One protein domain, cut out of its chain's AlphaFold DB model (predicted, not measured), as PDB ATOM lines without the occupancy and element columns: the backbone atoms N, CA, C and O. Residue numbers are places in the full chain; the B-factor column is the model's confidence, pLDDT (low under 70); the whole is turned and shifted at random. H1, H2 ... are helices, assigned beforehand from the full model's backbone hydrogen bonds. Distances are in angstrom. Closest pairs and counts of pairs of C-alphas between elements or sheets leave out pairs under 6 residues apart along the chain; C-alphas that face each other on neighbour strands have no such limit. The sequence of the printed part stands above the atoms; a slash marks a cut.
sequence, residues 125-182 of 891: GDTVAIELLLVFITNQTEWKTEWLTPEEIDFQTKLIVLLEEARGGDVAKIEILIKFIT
ATOM      1  N   GLY A 125       9.582  18.225  36.795       75.62
ATOM      2  CA  GLY A 125       8.599  17.830  37.812       75.62
ATOM      3  C   GLY A 125       9.150  17.779  39.242       75.62
ATOM      4  O   GLY A 125       8.531  17.174  40.113       75.62
ATOM      5  N   ASP A 126      10.307  18.396  39.499       81.00
ATOM      6  CA  ASP A 126      10.928  18.430  40.824       81.00
ATOM      7  C   ASP A 126      10.188  19.400  41.763       81.00
ATOM      8  O   ASP A 126      10.319  20.622  41.658       81.00
ATOM      9  N   THR A 127       9.417  18.851  42.702       76.25
ATOM     10  CA  THR A 127       8.630  19.623  43.675       76.25
ATOM     11  C   THR A 127       9.495  20.360  44.698       76.25
ATOM     12  O   THR A 127       9.119  21.442  45.144       76.25
ATOM     13  N   VAL A 128      10.692  19.853  45.015       79.25
ATOM     14  CA  VAL A 128      11.645  20.527  45.915       79.25
ATOM     15  C   VAL A 128      12.215  21.775  45.240       79.25
ATOM     16  O   VAL A 128      12.416  22.806  45.880       79.25
ATOM     17  N   ALA A 129      12.439  21.723  43.923       82.12
ATOM     18  CA  ALA A 129      12.868  22.890  43.158       82.12
ATOM     19  C   ALA A 129      11.806  24.005  43.134       82.12
ATOM     20  O   ALA A 129      12.183  25.176  43.110       82.12
ATOM     21  N   ILE A 130      10.511  23.665  43.197       78.19
ATOM     22  CA  ILE A 130       9.413  24.641  43.321       78.19
ATOM     23  C   ILE A 130       9.523  25.393  44.652       78.19
ATOM     24  O   ILE A 130       9.522  26.624  44.658       78.19
ATOM     25  N   GLU A 131       9.685  24.676  45.769       75.56
ATOM     26  CA  GLU A 131       9.848  25.295  47.093       75.56
ATOM     27  C   GLU A 131      11.108  26.163  47.166       75.56
ATOM     28  O   GLU A 131      11.065  27.293  47.654       75.56
ATOM     29  N   LEU A 132      12.226  25.676  46.622       78.44
ATOM     30  CA  LEU A 132      13.484  26.423  46.575       78.44
ATOM     31  C   LEU A 132      13.394  27.665  45.689       78.44
ATOM     32  O   LEU A 132      13.969  28.692  46.046       78.44
ATOM     33  N   LEU A 133      12.681  27.602  44.562       81.94
ATOM     34  CA  LEU A 133      12.433  28.768  43.716       81.94
ATOM     35  C   LEU A 133      11.563  29.796  44.440       81.94
ATOM     36  O   LEU A 133      11.842  30.990  44.364       81.94
ATOM     37  N   LEU A 134      10.564  29.337  45.190       74.62
ATOM     38  CA  LEU A 134       9.694  30.196  45.984       74.62
ATOM     39  C   LEU A 134      10.487  30.909  47.084       74.62
ATOM     40  O   LEU A 134      10.410  32.130  47.192       74.62
ATOM     41  N   VAL A 135      11.330  30.188  47.829       73.75
ATOM     42  CA  VAL A 135      12.254  30.769  48.823       73.75
ATOM     43  C   VAL A 135      13.261  31.714  48.163       73.75
ATOM     44  O   VAL A 135      13.535  32.790  48.687       73.75
ATOM     45  N   PHE A 136      13.800  31.349  46.999       79.25
ATOM     46  CA  PHE A 136      14.759  32.171  46.259       79.25
ATOM     47  C   PHE A 136      14.150  33.499  45.798       79.25
ATOM     48  O   PHE A 136      14.797  34.534  45.926       79.25
ATOM     49  N   ILE A 137      12.915  33.486  45.293       74.38
ATOM     50  CA  ILE A 137      12.214  34.696  44.845       74.38
ATOM     51  C   ILE A 137      11.762  35.536  46.047       74.38
ATOM     52  O   ILE A 137      11.955  36.746  46.042       74.38
ATOM     53  N   THR A 138      11.215  34.911  47.095       69.00
ATOM     54  CA  THR A 138      10.669  35.625  48.267       69.00
ATOM     55  C   THR A 138      11.737  36.221  49.186       69.00
ATOM     56  O   THR A 138      11.510  37.286  49.754       69.00
ATOM     57  N   ASN A 139      12.914  35.597  49.307       69.44
ATOM     58  CA  ASN A 139      14.012  36.122  50.134       69.44
ATOM     59  C   ASN A 139      14.847  37.209  49.443       69.44
ATOM     60  O   ASN A 139      15.697  37.827  50.080       69.44
ATOM     61  N   GLN A 140      14.646  37.445  48.149       69.12
ATOM     62  CA  GLN A 140      15.316  38.526  47.436       69.12
ATOM     63  C   GLN A 140      14.466  39.797  47.554       69.12
ATOM     64  O   GLN A 140      13.718  40.152  46.648       69.12
ATOM     65  N   THR A 141      14.568  40.488  48.691       41.00
ATOM     66  CA  THR A 141      13.798  41.714  48.975       41.00
ATOM     67  C   THR A 141      14.206  42.923  48.126       41.00
ATOM     68  O   THR A 141      13.543  43.953  48.185       41.00
ATOM     69  N   GLU A 142      15.258  42.814  47.307       44.22
ATOM     70  CA  GLU A 142      15.756  43.903  46.463       44.22
ATOM     71  C   GLU A 142      16.167  43.414  45.068       44.22
ATOM     72  O   GLU A 142      17.318  43.534  44.645       44.22
ATOM     73  N   TRP A 143      15.217  42.905  44.284       54.19
ATOM     74  CA  TRP A 143      15.383  43.029  42.837       54.19
ATOM     75  C   TRP A 143      15.185  44.507  42.521       54.19
ATOM     76  O   TRP A 143      14.061  45.006  42.605       54.19
ATOM     77  N   LYS A 144      16.252  45.247  42.194       54.25
ATOM     78  CA  LYS A 144      16.054  46.609  41.690       54.25
ATOM     79  C   LYS A 144      15.275  46.483  40.384       54.25
ATOM     80  O   LYS A 144      15.787  45.973  39.389       54.25
ATOM     81  N   THR A 145      14.018  46.918  40.399       51.19
ATOM     82  CA  THR A 145      13.082  46.848  39.262       51.19
ATOM     83  C   THR A 145      13.613  47.570  38.024       51.19
ATOM     84  O   THR A 145      13.222  47.254  36.907       51.19
ATOM     85  N   GLU A 146      14.580  48.469  38.215       55.84
ATOM     86  CA  GLU A 146      15.370  49.133  37.175       55.84
ATOM     87  C   GLU A 146      16.130  48.168  36.238       55.84
ATOM     88  O   GLU A 146      16.642  48.598  35.206       55.84
ATOM     89  N   TRP A 147      16.255  46.883  36.592       59.66
ATOM     90  CA  TRP A 147      17.031  45.878  35.852       59.66
ATOM     91  C   TRP A 147      16.204  44.944  34.973       59.66
ATOM     92  O   TRP A 147      16.783  44.112  34.270       59.66
ATOM     93  N   LEU A 148      14.878  45.047  35.040       63.28
ATOM     94  CA  LEU A 148      13.959  44.148  34.358       63.28
ATOM     95  C   LEU A 148      13.172  44.918  33.303       63.28
ATOM     96  O   LEU A 148      12.690  46.028  33.533       63.28
ATOM     97  N   THR A 149      13.029  44.312  32.134       75.88
ATOM     98  CA  THR A 149      12.091  44.790  31.120       75.88
ATOM     99  C   THR A 149      10.652  44.682  31.649       75.88
ATOM    100  O   THR A 149      10.365  43.831  32.495       75.88
ATOM    101  N   PRO A 150       9.705  45.502  31.156       74.38
ATOM    102  CA  PRO A 150       8.295  45.393  31.547       74.38
ATOM    103  C   PRO A 150       7.711  43.979  31.364       74.38
ATOM    104  O   PRO A 150       6.870  43.550  32.149       74.38
ATOM    105  N   GLU A 151       8.195  43.243  30.361       71.88
ATOM    106  CA  GLU A 151       7.815  41.857  30.069       71.88
ATOM    107  C   GLU A 151       8.345  40.875  31.127       71.88
ATOM    108  O   GLU A 151       7.618  39.984  31.563       71.88
ATOM    109  N   GLU A 152       9.580  41.064  31.603       71.81
ATOM    110  CA  GLU A 152      10.148  40.271  32.700       71.81
ATOM    111  C   GLU A 152       9.436  40.549  34.031       71.81
ATOM    112  O   GLU A 152       9.224  39.620  34.808       71.81
ATOM    113  N   ILE A 153       9.019  41.795  34.282       74.62
ATOM    114  CA  ILE A 153       8.235  42.162  35.472       74.62
ATOM    115  C   ILE A 153       6.854  41.491  35.437       74.62
ATOM    116  O   ILE A 153       6.423  40.913  36.439       74.62
ATOM    117  N   ASP A 154       6.164  41.519  34.294       78.94
ATOM    118  CA  ASP A 154       4.871  40.843  34.117       78.94
ATOM    119  C   ASP A 154       5.005  39.317  34.261       78.94
ATOM    120  O   ASP A 154       4.220  38.682  34.972       78.94
ATOM    121  N   PHE A 155       6.049  38.729  33.667       80.69
ATOM    122  CA  PHE A 155       6.353  37.308  33.820       80.69
ATOM    123  C   PHE A 155       6.613  36.933  35.284       80.69
ATOM    124  O   PHE A 155       6.027  35.968  35.778       80.69
ATOM    125  N   GLN A 156       7.448  37.696  35.995       73.50
ATOM    126  CA  GLN A 156       7.743  37.455  37.410       73.50
ATOM    127  C   GLN A 156       6.499  37.583  38.283       73.50
ATOM    128  O   GLN A 156       6.271  36.736  39.140       73.50
ATOM    129  N   THR A 157       5.668  38.594  38.036       78.56
ATOM    130  CA  THR A 157       4.424  38.800  38.788       78.56
ATOM    131  C   THR A 157       3.487  37.604  38.615       78.56
ATOM    132  O   THR A 157       2.970  37.069  39.594       78.56
ATOM    133  N   LYS A 158       3.324  37.111  37.380       84.50
ATOM    134  CA  LYS A 158       2.531  35.905  37.089       84.50
ATOM    135  C   LYS A 158       3.139  34.646  37.705       84.50
ATOM    136  O   LYS A 158       2.404  33.812  38.227       84.50
ATOM    137  N   LEU A 159       4.465  34.518  37.673       81.69
ATOM    138  CA  LEU A 159       5.181  33.390  38.265       81.69
ATOM    139  C   LEU A 159       5.011  33.351  39.789       81.69
ATOM    140  O   LEU A 159       4.761  32.279  40.328       81.69
ATOM    141  N   ILE A 160       5.096  34.498  40.470       78.25
ATOM    142  CA  ILE A 160       4.891  34.610  41.922       78.25
ATOM    143  C   ILE A 160       3.475  34.174  42.296       78.25
ATOM    144  O   ILE A 160       3.325  33.318  43.162       78.25
ATOM    145  N   VAL A 161       2.453  34.679  41.597       84.50
ATOM    146  CA  VAL A 161       1.054  34.295  41.856       84.50
ATOM    147  C   VAL A 161       0.856  32.786  41.679       84.50
ATOM    148  O   VAL A 161       0.277  32.136  42.544       84.50
ATOM    149  N   LEU A 162       1.383  32.195  40.601       82.12
ATOM    150  CA  LEU A 162       1.265  30.752  40.357       82.12
ATOM    151  C   LEU A 162       2.036  29.905  41.379       82.12
ATOM    152  O   LEU A 162       1.580  28.827  41.751       82.12
ATOM    153  N   LEU A 163       3.192  30.383  41.839       79.38
ATOM    154  CA  LEU A 163       3.986  29.737  42.885       79.38
ATOM    155  C   LEU A 163       3.275  29.783  44.245       79.38
ATOM    156  O   LEU A 163       3.260  28.780  44.957       79.38
ATOM    157  N   GLU A 164       2.651  30.909  44.593       78.88
ATOM    158  CA  GLU A 164       1.839  31.040  45.807       78.88
ATOM    159  C   GLU A 164       0.602  30.138  45.768       78.88
ATOM    160  O   GLU A 164       0.307  29.466  46.757       78.88
ATOM    161  N   GLU A 165      -0.079  30.043  44.623       84.19
ATOM    162  CA  GLU A 165      -1.199  29.113  44.436       84.19
ATOM    163  C   GLU A 165      -0.753  27.642  44.517       84.19
ATOM    164  O   GLU A 165      -1.454  26.812  45.100       84.19
ATOM    165  N   ALA A 166       0.425  27.307  43.984       79.50
ATOM    166  CA  ALA A 166       0.989  25.957  44.035       79.50
ATOM    167  C   ALA A 166       1.467  25.550  45.443       79.50
ATOM    168  O   ALA A 166       1.508  24.360  45.759       79.50
ATOM    169  N   ARG A 167       1.778  26.519  46.317       76.69
ATOM    170  CA  ARG A 167       2.250  26.283  47.695       76.69
ATOM    171  C   ARG A 167       1.239  25.525  48.561       76.69
ATOM    172  O   ARG A 167       1.631  24.880  49.527       76.69
ATOM    173  N   GLY A 168      -0.045  25.565  48.207       78.06
ATOM    174  CA  GLY A 168      -1.091  24.772  48.861       78.06
ATOM    175  C   GLY A 168      -1.056  23.272  48.538       78.06
ATOM    176  O   GLY A 168      -1.885  22.535  49.063       78.06
ATOM    177  N   GLY A 169      -0.141  22.815  47.672       72.69
ATOM    178  CA  GLY A 169      -0.064  21.419  47.226       72.69
ATOM    179  C   GLY A 169      -1.157  21.026  46.227       72.69
ATOM    180  O   GLY A 169      -1.375  19.839  45.991       72.69
ATOM    181  N   ASP A 170      -1.858  22.001  45.642       81.38
ATOM    182  CA  ASP A 170      -2.884  21.749  44.632       81.38
ATOM    183  C   ASP A 170      -2.225  21.302  43.316       81.38
ATOM    184  O   ASP A 170      -1.578  22.083  42.613       81.38
ATOM    185  N   VAL A 171      -2.410  20.024  42.982       73.12
ATOM    186  CA  VAL A 171      -1.847  19.382  41.786       73.12
ATOM    187  C   VAL A 171      -2.262  20.115  40.506       73.12
ATOM    188  O   VAL A 171      -1.438  20.276  39.607       73.12
ATOM    189  N   ALA A 172      -3.487  20.648  40.433       81.62
ATOM    190  CA  ALA A 172      -3.947  21.389  39.259       81.62
ATOM    191  C   ALA A 172      -3.199  22.724  39.102       81.62
ATOM    192  O   ALA A 172      -2.888  23.145  37.987       81.62
ATOM    193  N   LYS A 173      -2.859  23.386  40.214       84.62
ATOM    194  CA  LYS A 173      -2.064  24.626  40.210       84.62
ATOM    195  C   LYS A 173      -0.601  24.363  39.862       84.62
ATOM    196  O   LYS A 173      -0.016  25.139  39.107       84.62
ATOM    197  N   ILE A 174      -0.042  23.243  40.319       76.25
ATOM    198  CA  ILE A 174       1.302  22.790  39.926       76.25
ATOM    199  C   ILE A 174       1.356  22.499  38.419       76.25
ATOM    200  O   ILE A 174       2.288  22.936  37.746       76.25
ATOM    201  N   GLU A 175       0.343  21.842  37.849       78.25
ATOM    202  CA  GLU A 175       0.268  21.615  36.399       78.25
ATOM    203  C   GLU A 175       0.169  22.926  35.604       78.25
ATOM    204  O   GLU A 175       0.832  23.072  34.574       78.25
ATOM    205  N   ILE A 176      -0.599  23.911  36.087       86.62
ATOM    206  CA  ILE A 176      -0.672  25.249  35.472       86.62
ATOM    207  C   ILE A 176       0.687  25.952  35.540       86.62
ATOM    208  O   ILE A 176       1.105  26.542  34.545       86.62
ATOM    209  N   LEU A 177       1.399  25.859  36.666       81.00
ATOM    210  CA  LEU A 177       2.743  26.415  36.835       81.00
ATOM    211  C   LEU A 177       3.745  25.770  35.865       81.00
ATOM    212  O   LEU A 177       4.464  26.479  35.160       81.00
ATOM    213  N   ILE A 178       3.757  24.437  35.765       75.00
ATOM    214  CA  ILE A 178       4.616  23.707  34.820       75.00
ATOM    215  C   ILE A 178       4.275  24.112  33.385       75.00
ATOM    216  O   ILE A 178       5.172  24.402  32.589       75.00
ATOM    217  N   LYS A 179       2.985  24.199  33.043       83.31
ATOM    218  CA  LYS A 179       2.533  24.635  31.718       83.31
ATOM    219  C   LYS A 179       2.945  26.076  31.424       83.31
ATOM    220  O   LYS A 179       3.402  26.355  30.321       83.31
ATOM    221  N   PHE A 180       2.841  26.981  32.394       84.56
ATOM    222  CA  PHE A 180       3.274  28.375  32.268       84.56
ATOM    223  C   PHE A 180       4.784  28.472  32.002       84.56
ATOM    224  O   PHE A 180       5.196  29.136  31.054       84.56
ATOM    225  N   ILE A 181       5.604  27.731  32.755       78.44
ATOM    226  CA  ILE A 181       7.071  27.699  32.598       78.44
ATOM    227  C   ILE A 181       7.503  27.045  31.274       78.44
ATOM    228  O   ILE A 181       8.532  27.409  30.704       78.44
ATOM    229  N   THR A 182       6.751  26.060  30.780       72.88
ATOM    230  CA  THR A 182       7.074  25.349  29.529       72.88
ATOM    231  C   THR A 182       6.580  26.070  28.277       72.88
ATOM    232  O   THR A 182       7.226  25.962  27.237       72.88
TER     233      THR A 182
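Overview. This is residues 125 to 182 of the 891 residues of an uncharacterized protein of Candidatus Nomurabacteria bacterium CG_4_10_14_0_2_um_filter_30_12 (UniProt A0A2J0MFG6). The long helix H2 has H3 folded back on its later part as a helical hairpin, and H1 packs on that same part at a steep tilt. The long link from H1 to H2 loops out, and its residues 139 to 144 stick out. The printed part has 58 residues with three named helices, H1, H2, H3, and no named strand: all helix. It is only just compact, close to loose, with a radius of gyration of the C-alphas of 11.9 A, and elongated, spanning 35 by 21 by 16 A.

Along the chain. H2, residues 150 to 166, measures 24.2 A. H1, residues 127 to 138, measures 16.8 A from C-alpha 127 at (8.630, 19.623, 43.675). H3, residues 171 to 182, measures 16.3 A and ends with C-alpha 182 at (7.074, 25.349, 29.529).

Arrangement. H2 and H3 form a helical hairpin and touch, through residues 159 to 166 of H2 and 173 to 177 of H3 alone; the closest C-alphas, of Ala 166 and Lys 173, are 5.1 A apart. Their shallow tilt is 23 degrees, opposite ways. H1 touches H2 at residues 160 to 164 of H2 alone, closest at the C-alphas of Leu 134 and Leu 163, 6.5 A, with a steep tilt of 53 degrees, opposite ways. H1 and H3 are apart. In H1, H2 and H3 every O i to N i+4 pair is within hydrogen-bond range.

Size, cuts and confidence. The C-alphas farthest apart, of Glu 146 and Val 171, are 34.7 A apart. The printed part has no cut. H1 to H2 is a long link, H2 to H3 a tight one. Residues 138 to 148 have pLDDT under 70.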